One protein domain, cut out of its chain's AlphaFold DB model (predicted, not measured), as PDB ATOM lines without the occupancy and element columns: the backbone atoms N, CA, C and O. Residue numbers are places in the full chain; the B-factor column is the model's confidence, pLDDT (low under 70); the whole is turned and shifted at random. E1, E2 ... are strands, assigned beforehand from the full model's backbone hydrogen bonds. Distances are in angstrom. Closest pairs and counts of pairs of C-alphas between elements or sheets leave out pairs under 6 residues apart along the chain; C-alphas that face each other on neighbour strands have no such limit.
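What this domain is: This is residues 64 to 135 of the 257 residues of a protein of Rotaria sordida (UniProt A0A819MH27). Little regular structure: a small, sharply bent three-stranded sheet with a wide loop, residues 73 to 93, and a tail, residues 116 to 135, that runs away from it and folds back near its tip. The printed part has 72 residues, 21 in named strands E1, E2, E3: all strand, order E1 E3 E2, mixed. It is loose, with a radius of gyration of the C-alphas of 15.6 A, and spans 49 by 28 by 21 A.

Where its parts are: E3, residues 107 to 115, is 20.2 A long and ends at C-alpha 115 (43.933, 44.165, 38.703). E2, residues 94 to 101, is 16.7 A long. E1, residues 69 to 72, begins at C-alpha 69 (35.220, 31.235, 28.741) and is 10.0 A long.

How they stand to each other: E2 and E3 form an antiparallel hairpin at 154 degrees, with N 109 and O 100 2.8 A apart. E2 bends by 89 degrees at residue 97, E3 by 85 degrees at residue 112. E1 is parallel to E3 at 43 degrees, with N 110 and O 71 2.8 A apart. E1 and E2 are apart.

The domain as a whole: The C-alphas farthest apart, Gln 103 and Val 125, are 49.1 A apart. The printed part has no cut. The link E1 to E2 is long. Residues 81 to 91 and 117 to 130 are among those under pLDDT 70.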
ATOM      1  N   ALA A  64      32.658  40.917  21.228       73.31
ATOM      2  CA  ALA A  64      33.251  39.850  20.425       73.31
ATOM      3  C   ALA A  64      33.586  38.586  21.244       73.31
ATOM      4  O   ALA A  64      33.747  37.506  20.669       73.31
ATOM      5  N   THR A  65      33.684  38.709  22.568       75.94
ATOM      6  CA  THR A  65      34.126  37.676  23.515       75.94
ATOM      7  C   THR A  65      33.129  37.446  24.662       75.94
ATOM      8  O   THR A  65      33.395  36.630  25.539       75.94
ATOM      9  N   LYS A  66      31.951  38.086  24.628       67.56
ATOM     10  CA  LYS A  66      30.949  38.174  25.713       67.56
ATOM     11  C   LYS A  66      30.349  36.843  26.195       67.56
ATOM     12  O   LYS A  66      29.706  36.796  27.236       67.56
ATOM     13  N   MET A  67      30.547  35.759  25.449       72.38
ATOM     14  CA  MET A  67      30.071  34.409  25.796       72.38
ATOM     15  C   MET A  67      31.187  33.364  25.756       72.38
ATOM     16  O   MET A  67      30.924  32.166  25.693       72.38
ATOM     17  N   ARG A  68      32.442  33.814  25.750       83.50
ATOM     18  CA  ARG A  68      33.603  32.929  25.760       83.50
ATOM     19  C   ARG A  68      34.060  32.718  27.190       83.50
ATOM     20  O   ARG A  68      33.993  33.635  28.009       83.50
ATOM     21  N   ARG A  69      34.550  31.515  27.473       82.94
ATOM     22  CA  ARG A  69      35.220  31.235  28.741       82.94
ATOM     23  C   ARG A  69      36.493  32.073  28.790       82.94
ATOM     24  O   ARG A  69      37.298  32.002  27.865       82.94
ATOM     25  N   VAL A  70      36.656  32.863  29.839       86.50
ATOM     26  CA  VAL A  70      37.908  33.571  30.101       86.50
ATOM     27  C   VAL A  70      38.782  32.652  30.941       86.50
ATOM     28  O   VAL A  70      38.309  32.086  31.922       86.50
ATOM     29  N   GLN A  71      40.027  32.476  30.524       87.12
ATOM     30  CA  GLN A  71      41.047  31.752  31.265       87.12
ATOM     31  C   GLN A  71      42.233  32.688  31.444       87.12
ATOM     32  O   GLN A  71      42.641  33.359  30.497       87.12
ATOM     33  N   ILE A  72      42.768  32.757  32.651       86.88
ATOM     34  CA  ILE A  72      44.016  33.467  32.904       86.88
ATOM     35  C   ILE A  72      45.135  32.444  32.747       86.88
ATOM     36  O   ILE A  72      44.984  31.307  33.183       86.88
ATOM     37  N   ASP A  73      46.187  32.820  32.027       85.56
ATOM     38  CA  ASP A  73      47.351  31.957  31.852       85.56
ATOM     39  C   ASP A  73      48.078  31.787  33.188       85.56
ATOM     40  O   ASP A  73      48.136  32.733  33.978       85.56
ATOM     41  N   ASP A  74      48.646  30.609  33.421       80.75
ATOM     42  CA  ASP A  74      49.234  30.230  34.711       80.75
ATOM     43  C   ASP A  74      50.443  31.118  35.061       80.75
ATOM     44  O   ASP A  74      50.682  31.423  36.226       80.75
ATOM     45  N   GLU A  75      51.125  31.630  34.031       80.19
ATOM     46  CA  GLU A  75      52.234  32.593  34.118       80.19
ATOM     47  C   GLU A  75      51.803  34.004  34.564       80.19
ATOM     48  O   GLU A  75      52.634  34.892  34.766       80.19
ATOM     49  N   SER A  76      50.499  34.269  34.672       83.00
ATOM     50  CA  SER A  76      49.998  35.557  35.141       83.00
ATOM     51  C   SER A  76      49.901  35.601  36.663       83.00
ATOM     52  O   SER A  76      49.412  34.665  37.283       83.00
ATOM     53  N   ILE A  77      50.244  36.740  37.270       77.81
ATOM     54  CA  ILE A  77      50.173  36.938  38.731       77.81
ATOM     55  C   ILE A  77      48.755  36.694  39.276       77.81
ATOM     56  O   ILE A  77      48.598  36.163  40.367       77.81
ATOM     57  N   ASN A  78      47.721  37.033  38.499       76.25
ATOM     58  CA  ASN A  78      46.323  36.813  38.886       76.25
ATOM     59  C   ASN A  78      45.748  35.485  38.347       76.25
ATOM     60  O   ASN A  78      44.539  35.403  38.136       76.25
ATOM     61  N   SER A  79      46.579  34.476  38.042       76.69
ATOM     62  CA  SER A  79      46.121  33.148  37.583       76.69
ATOM     63  C   SER A  79      45.306  32.421  38.650       76.69
ATOM     64  O   SER A  79      44.291  31.791  38.351       76.69
ATOM     65  N   VAL A  80      45.690  32.602  39.913       70.00
ATOM     66  CA  VAL A  80      44.899  32.230  41.083       70.00
ATOM     67  C   VAL A  80      44.082  33.459  41.472       70.00
ATOM     68  O   VAL A  80      44.519  34.289  42.263       70.00
ATOM     69  N   GLY A  81      42.924  33.633  40.835       66.75
ATOM     70  CA  GLY A  81      42.025  34.752  41.110       66.75
ATOM     71  C   GLY A  81      41.471  34.648  42.527       66.75
ATOM     72  O   GLY A  81      40.437  34.016  42.715       66.75
ATOM     73  N   LEU A  82      42.171  35.222  43.508       68.06
ATOM     74  CA  LEU A  82      41.741  35.270  44.900       68.06
ATOM     75  C   LEU A  82      41.039  36.597  45.193       68.06
ATOM     76  O   LEU A  82      41.632  37.662  45.041       68.06
ATOM     77  N   GLU A  83      39.776  36.544  45.608       66.19
ATOM     78  CA  GLU A  83      39.037  37.722  46.069       66.19
ATOM     79  C   GLU A  83      39.155  37.833  47.597       66.19
ATOM     80  O   GLU A  83      38.508  37.100  48.344       66.19
ATOM     81  N   GLU A  84      40.025  38.732  48.070       59.88
ATOM     82  CA  GLU A  84      40.296  38.923  49.507       59.88
ATOM     83  C   GLU A  84      39.123  39.594  50.253       59.88
ATOM     84  O   GLU A  84      38.916  39.355  51.444       59.88
ATOM     85  N   GLU A  85      38.304  40.396  49.560       57.72
ATOM     86  CA  GLU A  85      37.214  41.176  50.158       57.72
ATOM     87  C   GLU A  85      35.821  40.681  49.733       57.72
ATOM     88  O   GLU A  85      35.159  41.266  48.878       57.72
ATOM     89  N   GLN A  86      35.290  39.670  50.426       51.53
ATOM     90  CA  GLN A  86      33.926  39.145  50.195       51.53
ATOM     91  C   GLN A  86      32.792  40.167  50.428       51.53
ATOM     92  O   GLN A  86      31.646  39.924  50.050       51.53
ATOM     93  N   HIS A  87      33.087  41.303  51.070       47.62
ATOM     94  CA  HIS A  87      32.109  42.337  51.431       47.62
ATOM     95  C   HIS A  87      32.130  43.552  50.486       47.62
ATOM     96  O   HIS A  87      31.338  44.482  50.663       47.62
ATOM     97  N   CYS A  88      33.020  43.574  49.489       51.03
ATOM     98  CA  CYS A  88      33.120  44.687  48.554       51.03
ATOM     99  C   CYS A  88      32.131  44.473  47.397       51.03
ATOM    100  O   CYS A  88      32.344  43.657  46.510       51.03
ATOM    101  N   HIS A  89      31.023  45.220  47.375       50.09
ATOM    102  CA  HIS A  89      30.002  45.136  46.314       50.09
ATOM    103  C   HIS A  89      30.471  45.639  44.927       50.09
ATOM    104  O   HIS A  89      29.660  45.742  44.000       50.09
ATOM    105  N   TYR A  90      31.752  45.969  44.761       58.31
ATOM    106  CA  TYR A  90      32.288  46.605  43.563       58.31
ATOM    107  C   TYR A  90      33.127  45.613  42.762       58.31
ATOM    108  O   TYR A  90      34.077  45.030  43.270       58.31
ATOM    109  N   ARG A  91      32.783  45.436  41.484       61.09
ATOM    110  CA  ARG A  91      33.558  44.598  40.564       61.09
ATOM    111  C   ARG A  91      34.856  45.309  40.187       61.09
ATOM    112  O   ARG A  91      34.807  46.424  39.675       61.09
ATOM    113  N   CYS A  92      35.984  44.637  40.381       70.62
ATOM    114  CA  CYS A  92      37.286  45.069  39.886       70.62
ATOM    115  C   CYS A  92      37.443  44.708  38.395       70.62
ATOM    116  O   CYS A  92      36.966  43.665  37.937       70.62
ATOM    117  N   LEU A  93      38.096  45.579  37.621       77.44
ATOM    118  CA  LEU A  93      38.481  45.268  36.247       77.44
ATOM    119  C   LEU A  93      39.840  44.576  36.219       77.44
ATOM    120  O   LEU A  93      40.808  45.065  36.791       77.44
ATOM    121  N   LEU A  94      39.925  43.480  35.469       81.88
ATOM    122  CA  LEU A  94      41.191  42.843  35.133       81.88
ATOM    123  C   LEU A  94      41.618  43.288  33.733       81.88
ATOM    124  O   LEU A  94      40.877  43.092  32.764       81.88
ATOM    125  N   VAL A  95      42.815  43.852  33.626       85.19
ATOM    126  CA  VAL A  95      43.419  44.259  32.354       85.19
ATOM    127  C   VAL A  95      44.511  43.261  31.998       85.19
ATOM    128  O   VAL A  95      45.299  42.876  32.852       85.19
ATOM    129  N   ALA A  96      44.547  42.822  30.743       88.06
ATOM    130  CA  ALA A  96      45.565  41.915  30.226       88.06
ATOM    131  C   ALA A  96      46.405  42.635  29.171       88.06
ATOM    132  O   ALA A  96      45.851  43.355  28.340       88.06
ATOM    133  N   PHE A  97      47.718  42.416  29.186       85.69
ATOM    134  CA  PHE A  97      48.605  42.917  28.134       85.69
ATOM    135  C   PHE A  97      48.425  42.140  26.826       85.69
ATOM    136  O   PHE A  97      48.377  42.734  25.751       85.69
ATOM    137  N   ASP A  98      48.313  40.813  26.921       85.44
ATOM    138  CA  ASP A  98      48.157  39.934  25.765       85.44
ATOM    139  C   ASP A  98      46.897  39.073  25.912       85.44
ATOM    140  O   ASP A  98      46.612  38.505  26.973       85.44
ATOM    141  N   VAL A  99      46.117  39.020  24.832       88.69
ATOM    142  CA  VAL A  99      44.813  38.360  24.771       88.69
ATOM    143  C   VAL A  99      44.812  37.404  23.589       88.69
ATOM    144  O   VAL A  99      44.727  37.810  22.429       88.69
ATOM    145  N   HIS A 100      44.842  36.110  23.890       89.75
ATOM    146  CA  HIS A 100      44.813  35.062  22.885       89.75
ATOM    147  C   HIS A 100      43.418  34.450  22.767       89.75
ATOM    148  O   HIS A 100      42.763  34.119  23.756       89.75
ATOM    149  N   LEU A 101      42.956  34.252  21.535       88.38
ATOM    150  CA  LEU A 101      41.716  33.537  21.261       88.38
ATOM    151  C   LEU A 101      42.034  32.122  20.786       88.38
ATOM    152  O   LEU A 101      42.695  31.951  19.764       88.38
ATOM    153  N   SER A 102      41.490  31.120  21.477       87.69
ATOM    154  CA  SER A 102      41.630  29.719  21.069       87.69
ATOM    155  C   SER A 102      41.143  29.494  19.629       87.69
ATOM    156  O   SER A 102      40.218  30.165  19.163       87.69
ATOM    157  N   GLN A 103      41.703  28.499  18.932       87.31
ATOM    158  CA  GLN A 103      41.311  28.128  17.562       87.31
ATOM    159  C   GLN A 103      39.805  27.843  17.434       87.31
ATOM    160  O   GLN A 103      39.182  28.201  16.436       87.31
ATOM    161  N   THR A 104      39.194  27.268  18.474       85.94
ATOM    162  CA  THR A 104      37.746  26.998  18.540       85.94
ATOM    163  C   THR A 104      36.908  28.249  18.820       85.94
ATOM    164  O   THR A 104      35.681  28.199  18.761       85.94
ATOM    165  N   ARG A 105      37.553  29.379  19.140       82.50
ATOM    166  CA  ARG A 105      36.959  30.659  19.554       82.50
ATOM    167  C   ARG A 105      36.019  30.562  20.758       82.50
ATOM    168  O   ARG A 105      35.163  31.426  20.927       82.50
ATOM    169  N   GLN A 106      36.175  29.534  21.590       85.12
ATOM    170  CA  GLN A 106      35.375  29.346  22.804       85.12
ATOM    171  C   GLN A 106      36.068  29.868  24.064       85.12
ATOM    172  O   GLN A 106      35.391  30.232  25.023       85.12
ATOM    173  N   ILE A 107      37.404  29.914  24.058       86.56
ATOM    174  CA  ILE A 107      38.226  30.304  25.206       86.56
ATOM    175  C   ILE A 107      39.061  31.529  24.839       86.56
ATOM    176  O   ILE A 107      39.665  31.565  23.762       86.56
ATOM    177  N   VAL A 108      39.064  32.519  25.727       90.00
ATOM    178  CA  VAL A 108      39.914  33.711  25.686       90.00
ATOM    179  C   VAL A 108      40.949  33.573  26.794       90.00
ATOM    180  O   VAL A 108      40.579  33.569  27.964       90.00
ATOM    181  N   SER A 109      42.216  33.452  26.417       89.12
ATOM    182  CA  SER A 109      43.345  33.337  27.336       89.12
ATOM    183  C   SER A 109      43.972  34.711  27.567       89.12
ATOM    184  O   SER A 109      44.306  35.403  26.604       89.12
ATOM    185  N   LEU A 110      44.104  35.108  28.829       89.81
ATOM    186  CA  LEU A 110      44.655  36.396  29.252       89.81
ATOM    187  C   LEU A 110      46.048  36.202  29.856       89.81
ATOM    188  O   LEU A 110      46.207  35.388  30.763       89.81
ATOM    189  N   ARG A 111      47.034  36.971  29.388       89.81
ATOM    190  CA  ARG A 111      48.428  36.927  29.857       89.81
ATOM    191  C   ARG A 111      48.873  38.270  30.413       89.81
ATOM    192  O   ARG A 111      48.427  39.313  29.932       89.81
ATOM    193  N   HIS A 112      49.794  38.218  31.378       86.75
ATOM    194  CA  HIS A 112      50.349  39.382  32.078       86.75
ATOM    195  C   HIS A 112      49.231  40.332  32.536       86.75
ATOM    196  O   HIS A 112      49.068  41.443  32.024       86.75
ATOM    197  N   THR A 113      48.385  39.832  33.432       87.50
ATOM    198  CA  THR A 113      47.190  40.533  33.893       87.50
ATOM    199  C   THR A 113      47.481  41.402  35.112       87.50
ATOM    200  O   THR A 113      48.285  41.038  35.966       87.50
ATOM    201  N   ILE A 114      46.795  42.538  35.208       84.75
ATOM    202  CA  ILE A 114      46.843  43.473  36.336       84.75
ATOM    203  C   ILE A 114      45.406  43.742  36.788       84.75
ATOM    204  O   ILE A 114      44.520  43.975  35.961       84.75
ATOM    205  N   LEU A 115      45.180  43.707  38.100       79.31
ATOM    206  CA  LEU A 115      43.933  44.165  38.703       79.31
ATOM    207  C   LEU A 115      43.959  45.686  38.782       79.31
ATOM    208  O   LEU A 115      44.873  46.279  39.355       79.31
ATOM    209  N   MET A 116      42.956  46.321  38.193       75.56
ATOM    210  CA  MET A 116      42.769  47.752  38.353       75.56
ATOM    211  C   MET A 116      42.283  48.040  39.770       75.56
ATOM    212  O   MET A 116      41.357  47.372  40.233       75.56
ATOM    213  N   PRO A 117      42.838  49.043  40.462       64.94
ATOM    214  CA  PRO A 117      42.304  49.443  41.752       64.94
ATOM    215  C   PRO A 117      40.811  49.756  41.624       64.94
ATOM    216  O   PRO A 117      40.350  50.271  40.603       64.94
ATOM    217  N   SER A 118      40.044  49.442  42.664       62.94
ATOM    218  CA  SER A 118      38.648  49.857  42.753       62.94
ATOM    219  C   SER A 118      38.599  51.381  42.810       62.94
ATOM    220  O   SER A 118      38.776  51.970  43.876       62.94
ATOM    221  N   ILE A 119      38.383  52.020  41.659       57.41
ATOM    222  CA  ILE A 119      38.223  53.469  41.564       57.41
ATOM    223  C   ILE A 119      36.872  53.797  42.194       57.41
ATOM    224  O   ILE A 119      35.807  53.688  41.584       57.41
ATOM    225  N   ARG A 120      36.912  54.136  43.479       55.31
ATOM    226  CA  ARG A 120      35.845  54.875  44.133       55.31
ATOM    227  C   ARG A 120      36.131  56.341  43.870       55.31
ATOM    228  O   ARG A 120      37.248  56.773  44.115       55.31
ATOM    229  N   GLU A 121      35.108  57.059  43.407       60.25
ATOM    230  CA  GLU A 121      34.651  58.339  43.969       60.25
ATOM    231  C   GLU A 121      33.971  59.221  42.901       60.25
ATOM    232  O   GLU A 121      34.571  60.067  42.242       60.25
ATOM    233  N   PHE A 122      32.659  59.017  42.753       62.66
ATOM    234  CA  PHE A 122      31.751  59.892  42.010       62.66
ATOM    235  C   PHE A 122      31.272  61.026  42.923       62.66
ATOM    236  O   PHE A 122      30.750  60.761  44.009       62.66
ATOM    237  N   ASN A 123      31.393  62.280  42.483       64.75
ATOM    238  CA  ASN A 123      30.796  63.413  43.184       64.75
ATOM    239  C   ASN A 123      29.366  63.654  42.662       64.75
ATOM    240  O   ASN A 123      29.205  64.068  41.512       64.75
ATOM    241  N   PRO A 124      28.314  63.456  43.482       61.16
ATOM    242  CA  PRO A 124      26.928  63.608  43.038       61.16
ATOM    243  C   PRO A 124      26.514  65.063  42.791       61.16
ATOM    244  O   PRO A 124      25.536  65.299  42.087       61.16
ATOM    245  N   VAL A 125      27.240  66.034  43.354       69.75
ATOM    246  CA  VAL A 125      26.939  67.465  43.208       69.75
ATOM    247  C   VAL A 125      27.513  67.995  41.902       69.75
ATOM    248  O   VAL A 125      26.807  68.637  41.130       69.75
ATOM    249  N   THR A 126      28.789  67.717  41.635       66.62
ATOM    250  CA  THR A 126      29.442  68.152  40.391       66.62
ATOM    251  C   THR A 126      29.157  67.203  39.233       66.62
ATOM    252  O   THR A 126      29.367  67.566  38.079       66.62
ATOM    253  N   ASN A 127      28.647  66.001  39.521       64.62
ATOM    254  CA  ASN A 127      28.403  64.944  38.546       64.62
ATOM    255  C   ASN A 127      29.680  64.604  37.748       64.62
ATOM    256  O   ASN A 127      29.612  64.298  36.552       64.62
ATOM    257  N   THR A 128      30.840  64.684  38.409       65.69
ATOM    258  CA  THR A 128      32.175  64.395  37.865       65.69
ATOM    259  C   THR A 128      32.887  63.347  38.712       65.69
ATOM    260  O   THR A 128      32.555  63.138  39.882       65.69
ATOM    261  N   SER A 129      33.894  62.709  38.121       67.44
ATOM    262  CA  SER A 129      34.871  61.931  38.879       67.44
ATOM    263  C   SER A 129      35.632  62.848  39.840       67.44
ATOM    264  O   SER A 129      35.947  63.986  39.476       67.44
ATOM    265  N   LEU A 130      35.890  62.389  41.067       68.00
ATOM    266  CA  LEU A 130      36.725  63.119  42.030       68.00
ATOM    267  C   LEU A 130      38.205  63.099  41.625       68.00
ATOM    268  O   LEU A 130      38.922  64.055  41.912       68.00
ATOM    269  N   TYR A 131      38.623  62.072  40.881       71.25
ATOM    270  CA  TYR A 131      39.984  61.916  40.373       71.25
ATOM    271  C   TYR A 131      39.972  61.534  38.884       71.25
ATOM    272  O   TYR A 131      40.204  60.372  38.554       71.25
ATOM    273  N   PRO A 132      39.715  62.494  37.970       65.19
ATOM    274  CA  PRO A 132      39.613  62.221  36.534       65.19
ATOM    275  C   PRO A 132      40.858  61.538  35.952       65.19
ATOM    276  O   PRO A 132      40.729  60.650  35.123       65.19
ATOM    277  N   ASP A 133      42.052  61.889  36.442       67.56
ATOM    278  CA  ASP A 133      43.327  61.315  35.979       67.56
ATOM    279  C   ASP A 133      43.486  59.820  36.314       67.56
ATOM    280  O   ASP A 133      44.301  59.129  35.704       67.56
ATOM    281  N   TYR A 134      42.716  59.323  37.286       64.88
ATOM    282  CA  TYR A 134      42.688  57.916  37.694       64.88
ATOM    283  C   TYR A 134      41.437  57.191  37.195       64.88
ATOM    284  O   TYR A 134      41.316  55.985  37.405       64.88
ATOM    285  N   ASP A 135      40.504  57.907  36.565       63.94
ATOM    286  CA  ASP A 135      39.277  57.328  36.045       63.94
ATOM    287  C   ASP A 135      39.510  56.764  34.645       63.94
ATOM    288  O   ASP A 135      40.210  57.347  33.814       63.94
TER     289      ASP A 135